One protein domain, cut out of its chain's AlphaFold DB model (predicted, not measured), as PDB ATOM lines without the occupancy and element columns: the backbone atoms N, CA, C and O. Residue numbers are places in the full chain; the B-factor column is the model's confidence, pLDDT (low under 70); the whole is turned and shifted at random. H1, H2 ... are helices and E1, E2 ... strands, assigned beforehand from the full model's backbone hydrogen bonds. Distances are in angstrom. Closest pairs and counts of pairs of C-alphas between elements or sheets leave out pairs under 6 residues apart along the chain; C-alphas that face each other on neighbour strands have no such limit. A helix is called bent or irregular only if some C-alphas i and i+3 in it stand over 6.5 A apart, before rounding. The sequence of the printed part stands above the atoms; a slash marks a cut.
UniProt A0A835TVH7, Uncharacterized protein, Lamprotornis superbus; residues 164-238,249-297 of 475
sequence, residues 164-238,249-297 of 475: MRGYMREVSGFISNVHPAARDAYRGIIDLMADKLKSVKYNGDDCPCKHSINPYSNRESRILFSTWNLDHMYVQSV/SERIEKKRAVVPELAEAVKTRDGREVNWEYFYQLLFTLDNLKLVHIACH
ATOM      1  N   MET A 164     493.690 398.742 399.500       81.75
ATOM      2  CA  MET A 164     492.379 399.408 399.505       81.75
ATOM      3  C   MET A 164     491.731 399.423 400.894       81.75
ATOM      4  O   MET A 164     491.259 400.465 401.346       81.75
ATOM      5  N   ARG A 165     491.785 398.310 401.638       84.62
ATOM      6  CA  ARG A 165     491.349 398.256 403.047       84.62
ATOM      7  C   ARG A 165     492.147 399.216 403.930       84.62
ATOM      8  O   ARG A 165     491.599 399.802 404.861       84.62
ATOM      9  N   GLY A 166     493.442 399.391 403.658       84.94
ATOM     10  CA  GLY A 166     494.273 400.423 404.281       84.94
ATOM     11  C   GLY A 166     493.735 401.829 404.023       84.94
ATOM     12  O   GLY A 166     493.533 402.588 404.970       84.94
ATOM     13  N   TYR A 167     493.415 402.153 402.768       81.56
ATOM     14  CA  TYR A 167     492.835 403.453 402.418       81.56
ATOM     15  C   TYR A 167     491.498 403.685 403.097       81.56
ATOM     16  O   TYR A 167     491.294 404.767 403.642       81.56
ATOM     17  N   MET A 168     490.643 402.666 403.148       83.88
ATOM     18  CA  MET A 168     489.363 402.770 403.831       83.88
ATOM     19  C   MET A 168     489.535 403.048 405.329       83.88
ATOM     20  O   MET A 168     488.916 403.970 405.848       83.88
ATOM     21  N   ARG A 169     490.453 402.344 406.010       87.19
ATOM     22  CA  ARG A 169     490.777 402.612 407.426       87.19
ATOM     23  C   ARG A 169     491.229 404.052 407.661       87.19
ATOM     24  O   ARG A 169     490.865 404.639 408.675       87.19
ATOM     25  N   GLU A 170     491.997 404.630 406.741       85.81
ATOM     26  CA  GLU A 170     492.414 406.032 406.842       85.81
ATOM     27  C   GLU A 170     491.246 407.014 406.668       85.81
ATOM     28  O   GLU A 170     491.166 407.988 407.413       85.81
ATOM     29  N   VAL A 171     490.341 406.761 405.717       84.75
ATOM     30  CA  VAL A 171     489.151 407.601 405.488       84.75
ATOM     31  C   VAL A 171     488.189 407.515 406.680       84.75
ATOM     32  O   VAL A 171     487.701 408.545 407.152       84.75
ATOM     33  N   SER A 172     487.968 406.313 407.221       86.12
ATOM     34  CA  SER A 172     487.181 406.105 408.442       86.12
ATOM     35  C   SER A 172     487.836 406.763 409.659       86.12
ATOM     36  O   SER A 172     487.155 407.411 410.449       86.12
ATOM     37  N   GLY A 173     489.161 406.656 409.797       86.94
ATOM     38  CA  GLY A 173     489.917 407.261 410.897       86.94
ATOM     39  C   GLY A 173     489.860 408.790 410.926       86.94
ATOM     40  O   GLY A 173     490.047 409.385 411.984       86.94
ATOM     41  N   PHE A 174     489.540 409.438 409.800       87.94
ATOM     42  CA  PHE A 174     489.376 410.891 409.733       87.94
ATOM     43  C   PHE A 174     488.148 411.406 410.501       87.94
ATOM     44  O   PHE A 174     488.074 412.598 410.789       87.94
ATOM     45  N   ILE A 175     487.211 410.532 410.893       86.94
ATOM     46  CA  ILE A 175     485.986 410.908 411.617       86.94
ATOM     47  C   ILE A 175     486.245 411.740 412.885       86.94
ATOM     48  O   ILE A 175     485.419 412.572 413.259       86.94
ATOM     49  N   SER A 176     487.404 411.567 413.531       87.44
ATOM     50  CA  SER A 176     487.812 412.358 414.699       87.44
ATOM     51  C   SER A 176     487.959 413.851 414.385       87.44
ATOM     52  O   SER A 176     487.615 414.679 415.230       87.44
ATOM     53  N   ASN A 177     488.376 414.189 413.161       86.25
ATOM     54  CA  ASN A 177     488.550 415.559 412.668       86.25
ATOM     55  C   ASN A 177     487.261 416.159 412.083       86.25
ATOM     56  O   ASN A 177     487.226 417.342 411.754       86.25
ATOM     57  N   VAL A 178     486.199 415.362 411.939       87.25
ATOM     58  CA  VAL A 178     484.903 415.826 411.435       87.25
ATOM     59  C   VAL A 178     484.124 416.503 412.563       87.25
ATOM     60  O   VAL A 178     484.078 416.004 413.694       87.25
ATOM     61  N   HIS A 179     483.478 417.629 412.242       86.62
ATOM     62  CA  HIS A 179     482.631 418.372 413.175       86.62
ATOM     63  C   HIS A 179     481.547 417.459 413.785       86.62
ATOM     64  O   HIS A 179     480.895 416.739 413.025       86.62
ATOM     65  N   PRO A 180     481.289 417.494 415.110       88.06
ATOM     66  CA  PRO A 180     480.383 416.555 415.780       88.06
ATOM     67  C   PRO A 180     479.009 416.408 415.114       88.06
ATOM     68  O   PRO A 180     478.570 415.289 414.876       88.06
ATOM     69  N   ALA A 181     478.391 417.524 414.713       85.56
ATOM     70  CA  ALA A 181     477.081 417.536 414.051       85.56
ATOM     71  C   ALA A 181     477.048 416.848 412.666       85.56
ATOM     72  O   ALA A 181     475.980 416.523 412.162       85.56
ATOM     73  N   ALA A 182     478.208 416.632 412.040       86.44
ATOM     74  CA  ALA A 182     478.340 416.005 410.727       86.44
ATOM     75  C   ALA A 182     478.813 414.540 410.803       86.44
ATOM     76  O   ALA A 182     478.833 413.857 409.779       86.44
ATOM     77  N   ARG A 183     479.187 414.033 411.989       88.81
ATOM     78  CA  ARG A 183     479.830 412.714 412.142       88.81
ATOM     79  C   ARG A 183     478.941 411.549 411.733       88.81
ATOM     80  O   ARG A 183     479.433 410.649 411.061       88.81
ATOM     81  N   ASP A 184     477.661 411.564 412.092       86.94
ATOM     82  CA  ASP A 184     476.755 410.459 411.753       86.94
ATOM     83  C   ASP A 184     476.460 410.404 410.254       86.94
ATOM     84  O   ASP A 184     476.502 409.334 409.652       86.94
ATOM     85  N   ALA A 185     476.264 411.564 409.626       86.25
ATOM     86  CA  ALA A 185     476.095 411.657 408.181       86.25
ATOM     87  C   ALA A 185     477.373 411.256 407.424       86.25
ATOM     88  O   ALA A 185     477.297 410.554 406.419       86.25
ATOM     89  N   TYR A 186     478.544 411.654 407.930       87.81
ATOM     90  CA  TYR A 186     479.830 411.223 407.387       87.81
ATOM     91  C   TYR A 186     479.989 409.704 407.514       87.81
ATOM     92  O   TYR A 186     480.297 409.045 406.529       87.81
ATOM     93  N   ARG A 187     479.699 409.127 408.689       89.25
ATOM     94  CA  ARG A 187     479.749 407.677 408.924       89.25
ATOM     95  C   ARG A 187     478.818 406.908 407.989       89.25
ATOM     96  O   ARG A 187     479.284 405.967 407.366       89.25
ATOM     97  N   GLY A 188     477.582 407.368 407.794       87.25
ATOM     98  CA  GLY A 188     476.663 406.751 406.832       87.25
ATOM     99  C   GLY A 188     477.218 406.732 405.402       87.25
ATOM    100  O   GLY A 188     477.106 405.726 404.709       87.25
ATOM    101  N   ILE A 189     477.894 407.802 404.968       87.69
ATOM    102  CA  ILE A 189     478.573 407.833 403.662       87.69
ATOM    103  C   ILE A 189     479.760 406.859 403.616       87.69
ATOM    104  O   ILE A 189     479.956 406.175 402.611       87.69
ATOM    105  N   ILE A 190     480.546 406.774 404.690       88.00
ATOM    106  CA  ILE A 190     481.651 405.813 404.797       88.00
ATOM    107  C   ILE A 190     481.130 404.374 404.726       88.00
ATOM    108  O   ILE A 190     481.727 403.562 404.024       88.00
ATOM    109  N   ASP A 191     480.008 404.066 405.372       87.44
ATOM    110  CA  ASP A 191     479.396 402.737 405.328       87.44
ATOM    111  C   ASP A 191     478.929 402.388 403.903       87.44
ATOM    112  O   ASP A 191     479.264 401.316 403.398       87.44
ATOM    113  N   LEU A 192     478.305 403.333 403.184       87.00
ATOM    114  CA  LEU A 192     477.954 403.165 401.762       87.00
ATOM    115  C   LEU A 192     479.184 402.880 400.883       87.00
ATOM    116  O   LEU A 192     479.161 401.990 400.029       87.00
ATOM    117  N   MET A 193     480.284 403.610 401.095       85.44
ATOM    118  CA  MET A 193     481.541 403.360 400.380       85.44
ATOM    119  C   MET A 193     482.146 401.998 400.741       85.44
ATOM    120  O   MET A 193     482.674 401.319 399.858       85.44
ATOM    121  N   ALA A 194     482.066 401.584 402.011       81.19
ATOM    122  CA  ALA A 194     482.558 400.290 402.478       81.19
ATOM    123  C   ALA A 194     481.789 399.144 401.824       81.19
ATOM    124  O   ALA A 194     482.401 398.190 401.341       81.19
ATOM    125  N   ASP A 195     480.464 399.240 401.782       84.12
ATOM    126  CA  ASP A 195     479.610 398.212 401.197       84.12
ATOM    127  C   ASP A 195     479.805 398.123 399.684       84.12
ATOM    128  O   ASP A 195     479.949 397.020 399.154       84.12
ATOM    129  N   LYS A 196     479.976 399.264 399.004       83.38
ATOM    130  CA  LYS A 196     480.363 399.279 397.589       83.38
ATOM    131  C   LYS A 196     481.747 398.667 397.354       83.38
ATOM    132  O   LYS A 196     481.926 397.910 396.409       83.38
ATOM    133  N   LEU A 197     482.744 398.952 398.198       78.50
ATOM    134  CA  LEU A 197     484.068 398.317 398.104       78.50
ATOM    135  C   LEU A 197     483.990 396.798 398.291       78.50
ATOM    136  O   LEU A 197     484.638 396.064 397.548       78.50
ATOM    137  N   LYS A 198     483.188 396.318 399.250       78.00
ATOM    138  CA  LYS A 198     482.950 394.882 399.446       78.00
ATOM    139  C   LYS A 198     482.277 394.262 398.219       78.00
ATOM    140  O   LYS A 198     482.704 393.190 397.796       78.00
ATOM    141  N   SER A 199     481.283 394.931 397.624       77.50
ATOM    142  CA  SER A 199     480.561 394.408 396.456       77.50
ATOM    143  C   SER A 199     481.453 394.265 395.220       77.50
ATOM    144  O   SER A 199     481.254 393.340 394.441       77.50
ATOM    145  N   VAL A 200     482.466 395.128 395.063       70.62
ATOM    146  CA  VAL A 200     483.464 395.050 393.973       70.62
ATOM    147  C   VAL A 200     484.768 394.349 394.384       70.62
ATOM    148  O   VAL A 200     485.798 394.530 393.738       70.62
ATOM    149  N   LYS A 201     484.764 393.587 395.489       67.50
ATOM    150  CA  LYS A 201     485.940 392.856 396.012       67.50
ATOM    151  C   LYS A 201     487.204 393.729 396.097       67.50
ATOM    152  O   LYS A 201     488.298 393.299 395.750       67.50
ATOM    153  N   TYR A 202     487.047 394.978 396.536       60.97
ATOM    154  CA  TYR A 202     488.115 395.975 396.650       60.97
ATOM    155  C   TYR A 202     488.946 396.167 395.365       60.97
ATOM    156  O   TYR A 202     490.157 396.372 395.446       60.97
ATOM    157  N   ASN A 203     488.296 396.126 394.196       60.06
ATOM    158  CA  ASN A 203     488.921 396.278 392.876       60.06
ATOM    159  C   ASN A 203     489.991 395.211 392.593       60.06
ATOM    160  O   ASN A 203     491.056 395.502 392.052       60.06
ATOM    161  N   GLY A 204     489.709 393.972 392.997       51.62
ATOM    162  CA  GLY A 204     490.574 392.809 392.792       51.62
ATOM    163  C   GLY A 204     490.537 392.188 391.389       51.62
ATOM    164  O   GLY A 204     491.096 391.099 391.222       51.62
ATOM    165  N   ASP A 205     489.881 392.837 390.424       48.25
ATOM    166  CA  ASP A 205     489.752 392.369 389.038       48.25
ATOM    167  C   ASP A 205     490.813 393.011 388.122       48.25
ATOM    168  O   ASP A 205     491.417 394.033 388.459       48.25
ATOM    169  N   ASP A 206     491.089 392.346 386.997       41.56
ATOM    170  CA  ASP A 206     492.312 392.479 386.198       41.56
ATOM    171  C   ASP A 206     492.699 393.907 385.790       41.56
ATOM    172  O   ASP A 206     491.882 394.739 385.398       41.56
ATOM    173  N   CYS A 207     494.009 394.170 385.829       41.03
ATOM    174  CA  CYS A 207     494.614 395.424 385.391       41.03
ATOM    175  C   CYS A 207     494.810 395.416 383.858       41.03
ATOM    176  O   CYS A 207     495.638 394.647 383.368       41.03
ATOM    177  N   PRO A 208     494.146 396.300 383.086       37.72
ATOM    178  CA  PRO A 208     494.284 396.356 381.626       37.72
ATOM    179  C   PRO A 208     495.555 397.085 381.143       37.72
ATOM    180  O   PRO A 208     495.783 397.219 379.940       37.72
ATOM    181  N   CYS A 209     496.395 397.597 382.050       36.25
ATOM    182  CA  CYS A 209     497.531 398.452 381.702       36.25
ATOM    183  C   CYS A 209     498.858 397.677 381.641       36.25
ATOM    184  O   CYS A 209     499.274 397.041 382.610       36.25
ATOM    185  N   LYS A 210     499.585 397.831 380.527       38.47
ATOM    186  CA  LYS A 210     500.985 397.408 380.377       38.47
ATOM    187  C   LYS A 210     501.890 398.284 381.252       38.47
ATOM    188  O   LYS A 210     502.214 399.410 380.878       38.47
ATOM    189  N   HIS A 211     502.305 397.776 382.410       43.72
ATOM    190  CA  HIS A 211     503.341 398.394 383.241       43.72
ATOM    191  C   HIS A 211     504.683 397.663 383.081       43.72
ATOM    192  O   HIS A 211     504.726 396.456 382.875       43.72
ATOM    193  N   SER A 212     505.785 398.407 383.218       57.25
ATOM    194  CA  SER A 212     507.178 397.945 383.059       57.25
ATOM    195  C   SER A 212     507.693 397.031 384.189       57.25
ATOM    196  O   SER A 212     508.880 396.713 384.215       57.25
ATOM    197  N   ILE A 213     506.839 396.634 385.139       68.06
ATOM    198  CA  ILE A 213     507.160 395.666 386.195       68.06
ATOM    199  C   ILE A 213     506.160 394.516 386.140       68.06
ATOM    200  O   ILE A 213     504.951 394.743 386.107       68.06
ATOM    201  N   ASN A 214     506.666 393.285 386.170       80.00
ATOM    202  CA  ASN A 214     505.840 392.090 386.244       80.00
ATOM    203  C   ASN A 214     506.036 391.401 387.607       80.00
ATOM    204  O   ASN A 214     507.008 390.672 387.781       80.00
ATOM    205  N   PRO A 215     505.140 391.596 388.594       85.81
ATOM    206  CA  PRO A 215     505.278 390.957 389.905       85.81
ATOM    207  C   PRO A 215     505.115 389.429 389.865       85.81
ATOM    208  O   PRO A 215     505.424 388.769 390.856       85.81
ATOM    209  N   TYR A 216     504.657 388.854 388.749       87.19
ATOM    210  CA  TYR A 216     504.520 387.409 388.562       87.19
ATOM    211  C   TYR A 216     505.828 386.734 388.132       87.19
ATOM    212  O   TYR A 216     505.926 385.512 388.218       87.19
ATOM    213  N   SER A 217     506.838 387.501 387.702       86.25
ATOM    214  CA  SER A 217     508.071 386.953 387.125       86.25
ATOM    215  C   SER A 217     508.902 386.164 388.132       86.25
ATOM    216  O   SER A 217     509.280 385.029 387.860       86.25
ATOM    217  N   ASN A 218     509.191 386.748 389.294       88.50
ATOM    218  CA  ASN A 218     509.994 386.136 390.345       88.50
ATOM    219  C   ASN A 218     509.728 386.782 391.715       88.50
ATOM    220  O   ASN A 218     509.039 387.801 391.849       88.50
ATOM    221  N   ARG A 219     510.284 386.154 392.753       90.69
ATOM    222  CA  ARG A 219     510.130 386.540 394.159       90.69
ATOM    223  C   ARG A 219     510.556 387.985 394.417       90.69
ATOM    224  O   ARG A 219     509.854 388.726 395.105       90.69
ATOM    225  N   GLU A 220     511.700 388.387 393.886       86.88
ATOM    226  CA  GLU A 220     512.267 389.720 394.076       86.88
ATOM    227  C   GLU A 220     511.425 390.789 393.371       86.88
ATOM    228  O   GLU A 220     511.174 391.828 393.970       86.88
ATOM    229  N   SER A 221     510.888 390.520 392.175       86.81
ATOM    230  CA  SER A 221     509.968 391.427 391.466       86.81
ATOM    231  C   SER A 221     508.665 391.626 392.238       86.81
ATOM    232  O   SER A 221     508.165 392.747 392.344       86.81
ATOM    233  N   ARG A 222     508.141 390.565 392.864       90.94
ATOM    234  CA  ARG A 222     506.998 390.656 393.785       90.94
ATOM    235  C   ARG A 222     507.320 391.510 395.014       90.94
ATOM    236  O   ARG A 222     506.506 392.341 395.418       90.94
ATOM    237  N   ILE A 223     508.493 391.323 395.623       88.06
ATOM    238  CA  ILE A 223     508.929 392.138 396.768       88.06
ATOM    239  C   ILE A 223     509.117 393.593 396.337       88.06
ATOM    240  O   ILE A 223     508.629 394.492 397.017       88.06
ATOM    241  N   LEU A 224     509.740 393.844 395.187       84.31
ATOM    242  CA  LEU A 224     509.894 395.184 394.636       84.31
ATOM    243  C   LEU A 224     508.525 395.829 394.422       84.31
ATOM    244  O   LEU A 224     508.327 396.960 394.849       84.31
ATOM    245  N   PHE A 225     507.544 395.104 393.880       84.69
ATOM    246  CA  PHE A 225     506.173 395.591 393.716       84.69
ATOM    247  C   PHE A 225     505.500 396.002 395.035       84.69
ATOM    248  O   PHE A 225     504.642 396.887 395.040       84.69
ATOM    249  N   SER A 226     505.907 395.437 396.178       82.88
ATOM    250  CA  SER A 226     505.418 395.888 397.491       82.88
ATOM    251  C   SER A 226     505.801 397.342 397.799       82.88
ATOM    252  O   SER A 226     505.050 398.023 398.493       82.88
ATOM    253  N   THR A 227     506.903 397.834 397.218       78.25
ATOM    254  CA  THR A 227     507.364 399.229 397.333       78.25
ATOM    255  C   THR A 227     506.633 400.192 396.393       78.25
ATOM    256  O   THR A 227     506.749 401.407 396.549       78.25
ATOM    257  N   TRP A 228     505.878 399.674 395.415       74.44
ATOM    258  CA  TRP A 228     505.069 400.499 394.522       74.44
ATOM    259  C   TRP A 228     503.798 400.947 395.238       74.44
ATOM    260  O   TRP A 228     503.124 400.150 395.896       74.44
ATOM    261  N   ASN A 229     503.449 402.217 395.062       69.44
ATOM    262  CA  ASN A 229     502.287 402.829 395.697       69.44
ATOM    263  C   ASN A 229     501.165 403.030 394.679       69.44
ATOM    264  O   ASN A 229     501.421 403.374 393.528       69.44
ATOM    265  N   LEU A 230     499.918 402.835 395.113       72.31
ATOM    266  CA  LEU A 230     498.738 403.326 394.400       72.31
ATOM    267  C   LEU A 230     498.472 404.748 394.881       72.31
ATOM    268  O   LEU A 230     497.758 404.977 395.851       72.31
ATOM    269  N   ASP A 231     499.141 405.701 394.258       63.34
ATOM    270  CA  ASP A 231     499.126 407.079 394.713       63.34
ATOM    271  C   ASP A 231     498.152 407.933 393.899       63.34
ATOM    272  O   ASP A 231     497.880 407.666 392.729       63.34
ATOM    273  N   HIS A 232     497.645 408.997 394.514       64.44
ATOM    274  CA  HIS A 232     496.745 409.961 393.878       64.44
ATOM    275  C   HIS A 232     497.549 411.000 393.068       64.44
ATOM    276  O   HIS A 232     497.332 412.204 393.163       64.44
ATOM    277  N   MET A 233     498.555 410.521 392.330       48.84
ATOM    278  CA  MET A 233     499.742 411.303 391.988       48.84
ATOM    279  C   MET A 233     499.583 412.186 390.744       48.84
ATOM    280  O   MET A 233     499.188 411.732 389.670       48.84
ATOM    281  N   TYR A 234     500.012 413.438 390.885       42.19
ATOM    282  CA  TYR A 234     500.212 414.436 389.835       42.19
ATOM    283  C   TYR A 234     501.294 414.024 388.812       42.19
ATOM    284  O   TYR A 234     502.349 413.500 389.179       42.19
ATOM    285  N   VAL A 235     501.076 414.321 387.524       34.97
ATOM    286  CA  VAL A 235     502.163 414.417 386.535       34.97
ATOM    287  C   VAL A 235     502.649 415.860 386.515       34.97
ATOM    288  O   VAL A 235     501.900 416.762 386.157       34.97
ATOM    289  N   GLN A 236     503.918 416.075 386.867       35.41
ATOM    290  CA  GLN A 236     504.566 417.353 386.609       35.41
ATOM    291  C   GLN A 236     505.075 417.384 385.171       35.41
ATOM    292  O   GLN A 236     505.934 416.587 384.802       35.41
ATOM    293  N   SER A 237     504.565 418.372 384.443       38.66
ATOM    294  CA  SER A 237     505.191 419.162 383.380       38.66
ATOM    295  C   SER A 237     504.423 419.111 382.067       38.66
ATOM    296  O   SER A 237     504.362 418.090 381.390       38.66
ATOM    297  N   VAL A 238     503.915 420.275 381.667       36.34
ATOM    298  CA  VAL A 238     503.983 420.618 380.252       36.34
ATOM    299  C   VAL A 238     505.467 420.883 380.009       36.34
ATOM    300  O   VAL A 238     506.001 421.902 380.444       36.34
ATOM    301  N   SER A 249     496.774 414.247 383.147       47.91
ATOM    302  CA  SER A 249     495.830 413.970 384.234       47.91
ATOM    303  C   SER A 249     496.304 414.689 385.500       47.91
ATOM    304  O   SER A 249     497.190 414.198 386.201       47.91
ATOM    305  N   GLU A 250     495.726 415.851 385.783       54.66
ATOM    306  CA  GLU A 250     495.791 416.501 387.092       54.66
ATOM    307  C   GLU A 250     494.998 415.650 388.104       54.66
ATOM    308  O   GLU A 250     493.853 415.285 387.840       54.66
ATOM    309  N   ARG A 251     495.613 415.246 389.228       65.69
ATOM    310  CA  ARG A 251     495.037 414.284 390.198       65.69
ATOM    311  C   ARG A 251     494.990 414.856 391.612       65.69
ATOM    312  O   ARG A 251     495.894 415.584 392.014       65.69
ATOM    313  N   ILE A 252     493.931 414.539 392.357       69.12
ATOM    314  CA  ILE A 252     493.551 415.219 393.608       69.12
ATOM    315  C   ILE A 252     493.971 414.391 394.831       69.12
ATOM    316  O   ILE A 252     493.587 413.228 394.959       69.12
ATOM    317  N   GLU A 253     494.703 415.002 395.771       75.12
ATOM    318  CA  GLU A 253     495.216 414.333 396.975       75.12
ATOM    319  C   GLU A 253     494.111 413.879 397.939       75.12
ATOM    320  O   GLU A 253     493.321 414.683 398.440       75.12
ATOM    321  N   LYS A 254     494.157 412.605 398.343       80.81
ATOM    322  CA  LYS A 254     493.238 412.029 399.337       80.81
ATOM    323  C   LYS A 254     493.168 412.817 400.654       80.81
ATOM    324  O   LYS A 254     492.109 413.310 401.022       80.81
ATOM    325  N   LYS A 255     494.277 412.876 401.409       78.06
ATOM    326  CA  LYS A 255     494.282 413.390 402.799       78.06
ATOM    327  C   LYS A 255     494.177 414.911 402.892       78.06
ATOM    328  O   LYS A 255     493.744 415.411 403.923       78.06
ATOM    329  N   ARG A 256     494.628 415.626 401.860       75.06
ATOM    330  CA  ARG A 256     494.738 417.090 401.860       75.06
ATOM    331  C   ARG A 256     493.565 417.778 401.169       75.06
ATOM    332  O   ARG A 256     493.231 418.882 401.573       75.06
ATOM    333  N   ALA A 257     492.930 417.123 400.196       81.81
ATOM    334  CA  ALA A 257     491.823 417.698 399.436       81.81
ATOM    335  C   ALA A 257     490.544 416.855 399.543       81.81
ATOM    336  O   ALA A 257     489.554 417.336 400.081       81.81
ATOM    337  N   VAL A 258     490.555 415.585 399.120       85.00
ATOM    338  CA  VAL A 258     489.308 414.801 398.972       85.00
ATOM    339  C   VAL A 258     488.590 414.549 400.303       85.00
ATOM    340  O   VAL A 258     487.382 414.749 400.406       85.00
ATOM    341  N   VAL A 259     489.318 414.100 401.330       85.94
ATOM    342  CA  VAL A 259     488.733 413.749 402.635       85.94
ATOM    343  C   VAL A 259     488.268 414.991 403.421       85.94
ATOM    344  O   VAL A 259     487.137 414.970 403.913       85.94
ATOM    345  N   PRO A 260     489.059 416.081 403.520       87.06
ATOM    346  CA  PRO A 260     488.579 417.331 404.112       87.06
ATOM    347  C   PRO A 260     487.369 417.922 403.379       87.06
ATOM    348  O   PRO A 260     486.419 418.345 404.036       87.06
ATOM    349  N   GLU A 261     487.355 417.895 402.043       88.62
ATOM    350  CA  GLU A 261     486.229 418.408 401.257       88.62
ATOM    351  C   GLU A 261     484.953 417.596 401.501       88.62
ATOM    352  O   GLU A 261     483.885 418.173 401.675       88.62
ATOM    353  N   LEU A 262     485.045 416.262 401.583       89.25
ATOM    354  CA  LEU A 262     483.897 415.421 401.932       89.25
ATOM    355  C   LEU A 262     483.328 415.803 403.306       89.25
ATOM    356  O   LEU A 262     482.113 415.924 403.464       89.25
ATOM    357  N   ALA A 263     484.194 416.008 404.299       88.12
ATOM    358  CA  ALA A 263     483.769 416.404 405.638       88.12
ATOM    359  C   ALA A 263     483.061 417.770 405.637       88.12
ATOM    360  O   ALA A 263     482.005 417.913 406.262       88.12
ATOM    361  N   GLU A 264     483.595 418.753 404.907       88.12
ATOM    362  CA  GLU A 264     482.971 420.074 404.803       88.12
ATOM    363  C   GLU A 264     481.671 420.029 403.988       88.12
ATOM    364  O   GLU A 264     480.683 420.652 404.379       88.12
ATOM    365  N   ALA A 265     481.612 419.230 402.919       88.38
ATOM    366  CA  ALA A 265     480.415 419.045 402.105       88.38
ATOM    367  C   ALA A 265     479.254 418.462 402.919       88.38
ATOM    368  O   ALA A 265     478.118 418.916 402.775       88.38
ATOM    369  N   VAL A 266     479.532 417.497 403.807       88.81
ATOM    370  CA  VAL A 266     478.535 416.913 404.722       88.81
ATOM    371  C   VAL A 266     478.044 417.939 405.744       88.81
ATOM    372  O   VAL A 266     476.855 417.971 406.060       88.81
ATOM    373  N   LYS A 267     478.938 418.793 406.247       88.75
ATOM    374  CA  LYS A 267     478.616 419.835 407.228       88.75
ATOM    375  C   LYS A 267     477.790 420.976 406.623       88.75
ATOM    376  O   LYS A 267     476.846 421.440 407.251       88.75
ATOM    377  N   THR A 268     478.120 421.407 405.408       87.44
ATOM    378  CA  THR A 268     477.527 422.578 404.727       87.44
ATOM    379  C   THR A 268     476.405 422.216 403.750       87.44
ATOM    380  O   THR A 268     475.974 423.039 402.940       87.44
ATOM    381  N   ARG A 269     475.917 420.969 403.804       81.00
ATOM    382  CA  ARG A 269     474.996 420.421 402.801       81.00
ATOM    383  C   ARG A 269     473.682 421.188 402.650       81.00
ATOM    384  O   ARG A 269     473.137 421.164 401.554       81.00
ATOM    385  N   ASP A 270     473.211 421.889 403.682       80.62
ATOM    386  CA  ASP A 270     472.021 422.761 403.629       80.62
ATOM    387  C   ASP A 270     470.819 422.103 402.910       80.62
ATOM    388  O   ASP A 270     470.264 422.610 401.941       80.62
ATOM    389  N   GLY A 271     470.509 420.859 403.297       77.31
ATOM    390  CA  GLY A 271     469.433 420.054 402.699       77.31
ATOM    391  C   GLY A 271     469.757 419.364 401.363       77.31
ATOM    392  O   GLY A 271     468.961 418.548 400.900       77.31
ATOM    393  N   ARG A 272     470.916 419.620 400.744       85.00
ATOM    394  CA  ARG A 272     471.377 418.912 399.535       85.00
ATOM    395  C   ARG A 272     471.925 417.527 399.870       85.00
ATOM    396  O   ARG A 272     472.529 417.300 400.919       85.00
ATOM    397  N   GLU A 273     471.766 416.596 398.935       87.56
ATOM    398  CA  GLU A 273     472.345 415.259 399.039       87.56
ATOM    399  C   GLU A 273     473.789 415.269 398.515       87.56
ATOM    400  O   GLU A 273     474.053 415.685 397.383       87.56
ATOM    401  N   VAL A 274     474.735 414.817 399.340       91.38
ATOM    402  CA  VAL A 274     476.142 414.672 398.940       91.38
ATOM    403  C   VAL A 274     476.263 413.514 397.949       91.38
ATOM    404  O   VAL A 274     475.790 412.408 398.204       91.38
ATOM    405  N   ASN A 275     476.930 413.757 396.824       91.31
ATOM    406  CA  ASN A 275     477.225 412.752 395.811       91.31
ATOM    407  C   ASN A 275     478.404 411.881 396.259       91.31
ATOM    408  O   ASN A 275     479.547 412.072 395.841       91.31
ATOM    409  N   TRP A 276     478.140 410.935 397.153       90.19
ATOM    410  CA  TRP A 276     479.172 410.053 397.690       90.19
ATOM    411  C   TRP A 276     479.850 409.199 396.606       90.19
ATOM    412  O   TRP A 276     481.018 408.848 396.766       90.19
ATOM    413  N   GLU A 277     479.187 408.912 395.477       88.94
ATOM    414  CA  GLU A 277     479.808 408.192 394.361       88.94
ATOM    415  C   GLU A 277     480.964 408.963 393.714       88.94
ATOM    416  O   GLU A 277     481.939 408.344 393.285       88.94
ATOM    417  N   TYR A 278     480.895 410.296 393.677       87.50
ATOM    418  CA  TYR A 278     481.997 411.131 393.194       87.50
ATOM    419  C   TYR A 278     483.235 410.993 394.087       87.50
ATOM    420  O   TYR A 278     484.339 410.742 393.602       87.50
ATOM    421  N   PHE A 279     483.052 411.073 395.405       87.25
ATOM    422  CA  PHE A 279     484.146 410.881 396.357       87.25
ATOM    423  C   PHE A 279     484.676 409.442 396.330       87.25
ATOM    424  O   PHE A 279     485.882 409.234 396.417       87.25
ATOM    425  N   TYR A 280     483.808 408.446 396.125       85.25
ATOM    426  CA  TYR A 280     484.219 407.054 395.939       85.25
ATOM    427  C   TYR A 280     485.150 406.887 394.727       85.25
ATOM    428  O   TYR A 280     486.195 406.244 394.847       85.25
ATOM    429  N   GLN A 281     484.808 407.496 393.583       85.06
ATOM    430  CA  GLN A 281     485.657 407.488 392.385       85.06
ATOM    431  C   GLN A 281     487.038 408.075 392.687       85.06
ATOM    432  O   GLN A 281     488.058 407.444 392.404       85.06
ATOM    433  N   LEU A 282     487.078 409.238 393.343       83.62
ATOM    434  CA  LEU A 282     488.332 409.905 393.688       83.62
ATOM    435  C   LEU A 282     489.204 409.134 394.685       83.62
ATOM    436  O   LEU A 282     490.419 409.306 394.658       83.62
ATOM    437  N   LEU A 283     488.610 408.349 395.586       83.31
ATOM    438  CA  LEU A 283     489.330 407.686 396.678       83.31
ATOM    439  C   LEU A 283     489.799 406.273 396.336       83.31
ATOM    440  O   LEU A 283     490.811 405.815 396.872       83.31
ATOM    441  N   PHE A 284     489.040 405.559 395.505       82.88
ATOM    442  CA  PHE A 284     489.189 404.111 395.388       82.88
ATOM    443  C   PHE A 284     489.336 403.606 393.956       82.88
ATOM    444  O   PHE A 284     489.565 402.416 393.785       82.88
ATOM    445  N   THR A 285     489.240 404.453 392.931       77.44
ATOM    446  CA  THR A 285     489.270 403.998 391.529       77.44
ATOM    447  C   THR A 285     490.464 404.548 390.752       77.44
ATOM    448  O   THR A 285     491.095 405.528 391.155       77.44
ATOM    449  N   LEU A 286     490.771 403.922 389.612       72.31
ATOM    450  CA  LEU A 286     491.850 404.347 388.707       72.31
ATOM    451  C   LEU A 286     491.604 405.726 388.062       72.31
ATOM    452  O   LEU A 286     492.541 406.320 387.520       72.31
ATOM    453  N   ASP A 287     490.388 406.274 388.194       73.06
ATOM    454  CA  ASP A 287     490.062 407.645 387.792       73.06
ATOM    455  C   ASP A 287     491.005 408.651 388.469       73.06
ATOM    456  O   ASP A 287     491.447 409.613 387.846       73.06
ATOM    457  N   ASN A 288     491.379 408.393 389.728       75.50
ATOM    458  CA  ASN A 288     492.271 409.258 390.501       75.50
ATOM    459  C   ASN A 288     493.480 408.516 391.108       75.50
ATOM    460  O   ASN A 288     494.450 409.164 391.489       75.50
ATOM    461  N   LEU A 289     493.490 407.177 391.127       75.38
ATOM    462  CA  LEU A 289     494.637 406.362 391.548       75.38
ATOM    463  C   LEU A 289     495.580 406.051 390.381       75.38
ATOM    464  O   LEU A 289     495.150 405.671 389.294       75.38
ATOM    465  N   LYS A 290     496.888 406.125 390.627       68.56
ATOM    466  CA  LYS A 290     497.930 405.686 389.701       68.56
ATOM    467  C   LYS A 290     498.962 404.841 390.426       68.56
ATOM    468  O   LYS A 290     499.429 405.182 391.509       68.56
ATOM    469  N   LEU A 291     499.360 403.745 389.795       71.94
ATOM    470  CA  LEU A 291     500.464 402.942 390.287       71.94
ATOM    471  C   LEU A 291     501.792 403.652 389.973       71.94
ATOM    472  O   LEU A 291     502.109 403.904 388.810       71.94
ATOM    473  N   VAL A 292     502.562 403.988 391.006       63.38
ATOM    474  CA  VAL A 292     503.818 404.741 390.889       63.38
ATOM    475  C   VAL A 292     504.948 404.057 391.652       63.38
ATOM    476  O   VAL A 292     504.765 403.523 392.749       63.38
ATOM    477  N   HIS A 293     506.142 404.088 391.064       62.53
ATOM    478  CA  HIS A 293     507.363 403.652 391.734       62.53
ATOM    479  C   HIS A 293     507.737 404.631 392.858       62.53
ATOM    480  O   HIS A 293     507.547 405.841 392.718       62.53
ATOM    481  N   ILE A 294     508.326 404.131 393.950       63.84
ATOM    482  CA  ILE A 294     508.657 404.938 395.137       63.84
ATOM    483  C   ILE A 294     509.551 406.148 394.830       63.84
ATOM    484  O   ILE A 294     509.359 407.211 395.410       63.84
ATOM    485  N   ALA A 295     510.485 406.030 393.882       54.44
ATOM    486  CA  ALA A 295     511.353 407.143 393.484       54.44
ATOM    487  C   ALA A 295     510.594 408.279 392.770       54.44
ATOM    488  O   ALA A 295     511.035 409.424 392.785       54.44
ATOM    489  N   CYS A 296     509.443 407.972 392.169       50.56
ATOM    490  CA  CYS A 296     508.594 408.947 391.488       50.56
ATOM    491  C   CYS A 296     507.544 409.563 392.424       50.56
ATOM    492  O   CYS A 296     506.882 410.523 392.040       50.56
ATOM    493  N   HIS A 297     507.405 409.036 393.644       51.44
ATOM    494  CA  HIS A 297     506.436 409.474 394.642       51.44
ATOM    495  C   HIS A 297     506.869 410.800 395.294       51.44
ATOM    496  O   HIS A 297     507.525 410.831 396.343       51.44
TER     497      HIS A 297
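Overview. This is residues 164 to 238 and 249 to 297 of the 475 residues of an uncharacterized protein of Lamprotornis superbus (UniProt A0A835TVH7). Two helical hairpins, H1 with H2 and H4 with H5, pack crosswise on each other to make the main body, and a small head of the short helix H3 and a two-strand ladder, E1 and E2, lies toward one end of the longest axis. A long link of residues 200 to 218 runs from the body to H3. The printed part has 124 residues, with five named helices and two named strands in the order H1 H2 H3 E1 H4 H5 E2; the sheet order is E1 - E2, antiparallel, and the class is mostly helix. It is only just compact, close to loose, with a radius of gyration of the C-alphas of 16.5 A and spans of 52 by 37 by 24 A.

Along the chain. H1, residues 164 to 177, begins with C-alpha 164 at (492.379, 399.408, 399.505) and is 21.2 A long. H2, residues 180 to 199, is the longest helix, 29.4 A, and ends at (480.561, 394.408, 396.456). H3 is residues 219 to 226, 11.0 A, and E1 residues 229 to 231, 5.4 A. After the cut come H4, residues 254 to 267, 18.4 A, and H5, residues 276 to 284, 11.9 A. E2, residues 290 to 292, 6.1 A, ends at (503.818, 404.741, 390.889). H2 is irregular, with C-alphas 181 and 184 7.4 A apart; H1 and H4 are only just irregular, with 6.7 A from C-alpha 173 to 176 and 6.9 A from 256 to 259.

Arrangement. H1 and H2 form a hairpin and touch at a shallow tilt of 7 degrees, opposite ways, their closest C-alphas those of Ile 175 and Arg 183, 6.4 A. H4 and H5 form another, at 15 degrees, closest at Lys 254 and Leu 283, 6.4 A between C-alphas. Between the hairpins, H2 touches H4 with residues 181 to 186 alone at a steep tilt of 58 degrees; the closest C-alphas, of Ala 182 and Lys 267, are 5.2 A apart. H2 touches H5 with residues 189 to 193 alone, closest at the C-alphas of Met 193 and Tyr 280, 6.4 A. H1 and H5 only just touch, only at their ends, with 3 pairs of C-alphas within 8 A, the closest those of Met 164 and Phe 284, 7.0 A. H3 touches no helix. In the antiparallel pair E1 and E2, N 231 and O 290 are within hydrogen-bond range at 2.8 A, as are N 229 and O 292 at 3.0 A. Every O i to N i+4 pair is within range in H3 and H5, against 7 of 10 in H1, 14 of 16 in H2 and 8 of 10 in H4.

Size, cuts and confidence. The two farthest C-alphas, of Asn 218 and Asp 270, are 54.4 A apart. Residues 239 to 248 are not printed; C-alphas 238 and 249 are 11.2 A apart across the cut. The link from H2 to H3 is long, 19 residues. The mean pLDDT of the printed part is 75.8; 33 residues are under 70, among them residues 201 to 213, 231 to 238, 249 to 252 and 292 to 297.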